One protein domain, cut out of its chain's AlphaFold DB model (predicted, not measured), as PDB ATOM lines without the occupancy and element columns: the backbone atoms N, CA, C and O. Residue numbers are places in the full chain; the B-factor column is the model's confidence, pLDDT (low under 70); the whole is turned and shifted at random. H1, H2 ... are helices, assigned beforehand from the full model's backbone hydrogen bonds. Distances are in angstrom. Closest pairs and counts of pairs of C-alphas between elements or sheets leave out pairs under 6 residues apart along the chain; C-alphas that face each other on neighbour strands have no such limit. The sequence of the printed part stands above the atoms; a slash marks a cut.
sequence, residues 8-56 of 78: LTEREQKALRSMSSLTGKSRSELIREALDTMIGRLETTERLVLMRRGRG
ATOM      1  N   LEU A   8     357.888 226.804 312.305       96.25
ATOM      2  CA  LEU A   8     357.650 226.044 311.085       96.25
ATOM      3  C   LEU A   8     357.732 227.002 309.907       96.25
ATOM      4  O   LEU A   8     357.274 228.144 309.994       96.25
ATOM      5  N   THR A   9     358.263 226.518 308.798       98.38
ATOM      6  CA  THR A   9     358.220 227.232 307.526       98.38
ATOM      7  C   THR A   9     356.775 227.394 307.045       98.38
ATOM      8  O   THR A   9     355.870 226.629 307.403       98.38
ATOM      9  N   GLU A  10     356.540 228.365 306.162       98.19
ATOM     10  CA  GLU A  10     355.226 228.559 305.537       98.19
ATOM     11  C   GLU A  10     354.749 227.310 304.783       98.19
ATOM     12  O   GLU A  10     353.563 226.965 304.806       98.19
ATOM     13  N   ARG A  11     355.690 226.597 304.149       98.25
ATOM     14  CA  ARG A  11     355.426 225.346 303.435       98.25
ATOM     15  C   ARG A  11     354.914 224.262 304.381       98.25
ATOM     16  O   ARG A  11     353.907 223.628 304.074       98.25
ATOM     17  N   GLU A  12     355.569 224.061 305.522       97.69
ATOM     18  CA  GLU A  12     355.157 223.074 306.531       97.69
ATOM     19  C   GLU A  12     353.804 223.436 307.147       97.69
ATOM     20  O   GLU A  12     352.934 222.578 307.284       97.69
ATOM     21  N   GLN A  13     353.576 224.721 307.432       97.19
ATOM     22  CA  GLN A  13     352.279 225.226 307.894       97.19
ATOM     23  C   GLN A  13     351.157 224.931 306.891       97.19
ATOM     24  O   GLN A  13     350.078 224.475 307.280       97.19
ATOM     25  N   LYS A  14     351.395 225.176 305.596       97.75
ATOM     26  CA  LYS A  14     350.428 224.876 304.532       97.75
ATOM     27  C   LYS A  14     350.162 223.375 304.439       97.75
ATOM     28  O   LYS A  14     348.999 222.980 304.401       97.75
ATOM     29  N   ALA A  15     351.211 222.554 304.472       97.38
ATOM     30  CA  ALA A  15     351.086 221.101 304.446       97.38
ATOM     31  C   ALA A  15     350.280 220.573 305.645       97.38
ATOM     32  O   ALA A  15     349.357 219.786 305.451       97.38
ATOM     33  N   LEU A  16     350.552 221.053 306.864       96.94
ATOM     34  CA  LEU A  16     349.799 220.672 308.064       96.94
ATOM     35  C   LEU A  16     348.316 221.023 307.962       96.94
ATOM     36  O   LEU A  16     347.478 220.221 308.365       96.94
ATOM     37  N   ARG A  17     347.976 222.199 307.417       96.69
ATOM     38  CA  ARG A  17     346.572 222.572 307.187       96.69
ATOM     39  C   ARG A  17     345.901 221.624 306.199       96.69
ATOM     40  O   ARG A  17     344.837 221.105 306.511       96.69
ATOM     41  N   SER A  18     346.538 221.349 305.061       97.69
ATOM     42  CA  SER A  18     346.004 220.412 304.067       97.69
ATOM     43  C   SER A  18     345.817 219.005 304.643       97.69
ATOM     44  O   SER A  18     344.758 218.411 304.465       97.69
ATOM     45  N   MET A  19     346.799 218.486 305.385       97.81
ATOM     46  CA  MET A  19     346.698 217.175 306.036       97.81
ATOM     47  C   MET A  19     345.604 217.142 307.106       97.81
ATOM     48  O   MET A  19     344.881 216.155 307.203       97.81
ATOM     49  N   SER A  20     345.441 218.216 307.880       97.56
ATOM     50  CA  SER A  20     344.373 218.328 308.879       97.56
ATOM     51  C   SER A  20     342.994 218.261 308.221       97.56
ATOM     52  O   SER A  20     342.149 217.484 308.659       97.56
ATOM     53  N   SER A  21     342.794 218.976 307.108       96.81
ATOM     54  CA  SER A  21     341.545 218.916 306.336       96.81
ATOM     55  C   SER A  21     341.270 217.535 305.739       96.81
ATOM     56  O   SER A  21     340.122 217.108 305.716       96.81
ATOM     57  N   LEU A  22     342.303 216.832 305.265       97.31
ATOM     58  CA  LEU A  22     342.155 215.508 304.652       97.31
ATOM     59  C   LEU A  22     341.909 214.391 305.673       97.31
ATOM     60  O   LEU A  22     341.194 213.441 305.382       97.31
ATOM     61  N   THR A  23     342.528 214.479 306.849       96.69
ATOM     62  CA  THR A  23     342.511 213.397 307.850       96.69
ATOM     63  C   THR A  23     341.490 213.611 308.963       96.69
ATOM     64  O   THR A  23     341.235 212.686 309.730       96.69
ATOM     65  N   GLY A  24     340.955 214.827 309.109       97.44
ATOM     66  CA  GLY A  24     340.127 215.222 310.252       97.44
ATOM     67  C   GLY A  24     340.904 215.382 311.565       97.44
ATOM     68  O   GLY A  24     340.320 215.761 312.577       97.44
ATOM     69  N   LYS A  25     342.218 215.126 311.567       97.44
ATOM     70  CA  LYS A  25     343.073 215.252 312.751       97.44
ATOM     71  C   LYS A  25     343.472 216.700 312.979       97.44
ATOM     72  O   LYS A  25     343.675 217.473 312.038       97.44
ATOM     73  N   SER A  26     343.664 217.072 314.236       96.56
ATOM     74  CA  SER A  26     344.230 218.369 314.592       96.56
ATOM     75  C   SER A  26     345.704 218.468 314.181       96.56
ATOM     76  O   SER A  26     346.438 217.480 314.119       96.56
ATOM     77  N   ARG A  27     346.193 219.696 313.966       94.44
ATOM     78  CA  ARG A  27     347.622 219.946 313.686       94.44
ATOM     79  C   ARG A  27     348.533 219.356 314.766       94.44
ATOM     80  O   ARG A  27     349.575 218.798 314.449       94.44
ATOM     81  N   SER A  28     348.129 219.469 316.030       94.94
ATOM     82  CA  SER A  28     348.903 218.951 317.156       94.94
ATOM     83  C   SER A  28     348.963 217.423 317.162       94.94
ATOM     84  O   SER A  28     349.985 216.881 317.560       94.94
ATOM     85  N   GLU A  29     347.904 216.726 316.740       96.56
ATOM     86  CA  GLU A  29     347.919 215.263 316.580       96.56
ATOM     87  C   GLU A  29     348.847 214.836 315.451       96.56
ATOM     88  O   GLU A  29     349.699 213.984 315.669       96.56
ATOM     89  N   LEU A  30     348.761 215.488 314.290       96.94
ATOM     90  CA  LEU A  30     349.630 215.187 313.148       96.94
ATOM     91  C   LEU A  30     351.114 215.379 313.480       96.94
ATOM     92  O   LEU A  30     351.941 214.542 313.126       96.94
ATOM     93  N   ILE A  31     351.456 216.464 314.184       95.94
ATOM     94  CA  ILE A  31     352.833 216.711 314.631       95.94
ATOM     95  C   ILE A  31     353.285 215.612 315.598       95.94
ATOM     96  O   ILE A  31     354.398 215.112 315.461       95.94
ATOM     97  N   ARG A  32     352.435 215.211 316.554       96.19
ATOM     98  CA  ARG A  32     352.770 214.130 317.491       96.19
ATOM     99  C   ARG A  32     352.983 212.803 316.776       96.19
ATOM    100  O   ARG A  32     354.029 212.207 316.962       96.19
ATOM    101  N   GLU A  33     352.071 212.396 315.899       96.56
ATOM    102  CA  GLU A  33     352.198 211.137 315.151       96.56
ATOM    103  C   GLU A  33     353.473 211.090 314.301       96.56
ATOM    104  O   GLU A  33     354.143 210.056 314.227       96.56
ATOM    105  N   ALA A  34     353.840 212.215 313.680       95.88
ATOM    106  CA  ALA A  34     355.087 212.325 312.932       95.88
ATOM    107  C   ALA A  34     356.316 212.171 313.844       95.88
ATOM    108  O   ALA A  34     357.251 211.448 313.490       95.88
ATOM    109  N   LEU A  35     356.304 212.810 315.019       95.81
ATOM    110  CA  LEU A  35     357.372 212.691 316.013       95.81
ATOM    111  C   LEU A  35     357.465 211.268 316.572       95.81
ATOM    112  O   LEU A  35     358.557 210.710 316.575       95.81
ATOM    113  N   ASP A  36     356.348 210.652 316.952       96.81
ATOM    114  CA  ASP A  36     356.299 209.282 317.478       96.81
ATOM    115  C   ASP A  36     356.839 208.282 316.445       96.81
ATOM    116  O   ASP A  36     357.668 207.424 316.755       96.81
ATOM    117  N   THR A  37     356.450 208.446 315.177       95.88
ATOM    118  CA  THR A  37     356.968 207.629 314.070       95.88
ATOM    119  C   THR A  37     358.477 207.810 313.892       95.88
ATOM    120  O   THR A  37     359.197 206.841 313.636       95.88
ATOM    121  N   MET A  38     358.979 209.041 314.003       95.00
ATOM    122  CA  MET A  38     360.407 209.333 313.879       95.00
ATOM    123  C   MET A  38     361.207 208.756 315.051       95.00
ATOM    124  O   MET A  38     362.237 208.122 314.819       95.00
ATOM    125  N   ILE A  39     360.714 208.914 316.281       94.12
ATOM    126  CA  ILE A  39     361.324 208.362 317.497       94.12
ATOM    127  C   ILE A  39     361.410 206.840 317.389       94.12
ATOM    128  O   ILE A  39     362.503 206.289 317.490       94.12
ATOM    129  N   GLY A  40     360.308 206.160 317.056       93.88
ATOM    130  CA  GLY A  40     360.307 204.699 316.931       93.88
ATOM    131  C   GLY A  40     361.290 204.174 315.874       93.88
ATOM    132  O   GLY A  40     361.920 203.126 316.057       93.88
ATOM    133  N   ARG A  41     361.490 204.915 314.773       92.62
ATOM    134  CA  ARG A  41     362.507 204.587 313.755       92.62
ATOM    135  C   ARG A  41     363.932 204.752 314.283       92.62
ATOM    136  O   ARG A  41     364.780 203.902 313.992       92.62
ATOM    137  N   LEU A  42     364.200 205.820 315.034       89.00
ATOM    138  CA  LEU A  42     365.510 206.065 315.640       89.00
ATOM    139  C   LEU A  42     365.836 204.994 316.686       89.00
ATOM    140  O   LEU A  42     366.876 204.351 316.570       89.00
ATOM    141  N   GLU A  43     364.915 204.698 317.601       89.56
ATOM    142  CA  GLU A  43     365.092 203.654 318.622       89.56
ATOM    143  C   GLU A  43     365.336 202.270 318.002       89.56
ATOM    144  O   GLU A  43     366.226 201.528 318.423       89.56
ATOM    145  N   THR A  44     364.590 201.920 316.949       85.75
ATOM    146  CA  THR A  44     364.799 200.656 316.224       85.75
ATOM    147  C   THR A  44     366.192 200.600 315.598       85.75
ATOM    148  O   THR A  44     366.874 199.572 315.661       85.75
ATOM    149  N   THR A  45     366.641 201.711 315.013       85.56
ATOM    150  CA  THR A  45     367.970 201.820 314.404       85.56
ATOM    151  C   THR A  45     369.065 201.688 315.463       85.56
ATOM    152  O   THR A  45     369.996 200.902 315.283       85.56
ATOM    153  N   GLU A  46     368.934 202.377 316.596       84.81
ATOM    154  CA  GLU A  46     369.867 202.282 317.721       84.81
ATOM    155  C   GLU A  46     369.930 200.865 318.292       84.81
ATOM    156  O   GLU A  46     371.022 200.319 318.469       84.81
ATOM    157  N   ARG A  47     368.779 200.214 318.488       85.12
ATOM    158  CA  ARG A  47     368.713 198.819 318.940       85.12
ATOM    159  C   ARG A  47     369.459 197.883 317.993       85.12
ATOM    160  O   ARG A  47     370.232 197.038 318.449       85.12
ATOM    161  N   LEU A  48     369.271 198.037 316.682       89.25
ATOM    162  CA  LEU A  48     369.992 197.245 315.683       89.25
ATOM    163  C   LEU A  48     371.500 197.513 315.718       89.25
ATOM    164  O   LEU A  48     372.292 196.573 315.612       89.25
ATOM    165  N   VAL A  49     371.917 198.768 315.891       88.94
ATOM    166  CA  VAL A  49     373.333 199.131 316.038       88.94
ATOM    167  C   VAL A  49     373.932 198.484 317.288       88.94
ATOM    168  O   VAL A  49     374.998 197.871 317.196       88.94
ATOM    169  N   LEU A  50     373.247 198.544 318.433       87.44
ATOM    170  CA  LEU A  50     373.682 197.904 319.679       87.44
ATOM    171  C   LEU A  50     373.796 196.382 319.524       87.44
ATOM    172  O   LEU A  50     374.824 195.804 319.877       87.44
ATOM    173  N   MET A  51     372.802 195.733 318.911       87.69
ATOM    174  CA  MET A  51     372.853 194.295 318.616       87.69
ATOM    175  C   MET A  51     374.034 193.930 317.710       87.69
ATOM    176  O   MET A  51     374.730 192.944 317.956       87.69
ATOM    177  N   ARG A  52     374.310 194.739 316.678       89.44
ATOM    178  CA  ARG A  52     375.463 194.527 315.790       89.44
ATOM    179  C   ARG A  52     376.792 194.692 316.518       89.44
ATOM    180  O   ARG A  52     377.707 193.928 316.220       89.44
ATOM    181  N   ARG A  53     376.899 195.643 317.453       87.38
ATOM    182  CA  ARG A  53     378.090 195.821 318.305       87.38
ATOM    183  C   ARG A  53     378.306 194.631 319.236       87.38
ATOM    184  O   ARG A  53     379.439 194.204 319.411       87.38
ATOM    185  N   GLY A  54     377.230 194.056 319.772       85.19
ATOM    186  CA  GLY A  54     377.294 192.860 320.614       85.19
ATOM    187  C   GLY A  54     377.574 191.551 319.862       85.19
ATOM    188  O   GLY A  54     377.729 190.500 320.489       85.19
ATOM    189  N   ARG A  55     377.643 191.574 318.522       88.00
ATOM    190  CA  ARG A  55     377.875 190.372 317.714       88.00
ATOM    191  C   ARG A  55     379.222 189.745 318.075       88.00
ATOM    192  O   ARG A  55     380.273 190.327 317.839       88.00
ATOM    193  N   GLY A  56     379.178 188.513 318.574       86.88
ATOM    194  CA  GLY A  56     380.378 187.759 318.931       86.88
ATOM    195  C   GLY A  56     380.901 188.013 320.344       86.88
ATOM    196  O   GLY A  56     381.953 187.471 320.661       86.88
TER     197      GLY A  56
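AT A GLANCE: This is residues 8 to 56 of the 78 residues of the protein "CopG family transcriptional regulator" of Nitrospirae bacterium RBG_16_64_22 (UniProt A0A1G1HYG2). Two helices meet near their ends as an L: the short H1 makes one arm, and the long H2 runs off from the corner as the other. Residues 32 to 56, of which 32 to 53 belong to H2, stick out with nothing packed on them. The printed part has 49 residues, with H1 then H2 along it and no named strand, and its class is all helix. It is extended, a rod of 51 by 21 by 13 A, with a radius of gyration of the C-alphas of 16.3 A.

HOW THE PARTS SIT: Start with H1, residues 10 to 23, then pass the tight link of 3 residues to H2, residues 27 to 53. Look at Ser 20 and Arg 27: their C-alphas, the closest of the two helices, are 6.0 A apart. The helices touch, H1 with residues 16 to 20 alone and H2 with residues 27 to 30 alone. Their lines are about perpendicular, at 80 degrees. In H1 and H2 every O i to N i+4 pair is within hydrogen-bond range.

IN THESE COORDINATES: Find C-alpha 10 at (355.226, 228.559, 305.537); from there H1 runs 19.9 A to C-alpha 23. Find C-alpha 27 at (347.622, 219.946, 313.686); from there H2 runs 39.1 A to C-alpha 53 at (378.090, 195.821, 318.305).

THE WHOLE: The two C-alphas farthest apart, those of Ser 21 and Gly 56, are 51.4 A apart. The printed part has no cut. The mean pLDDT of the printed part is 93.7, and no printed residue is under 70.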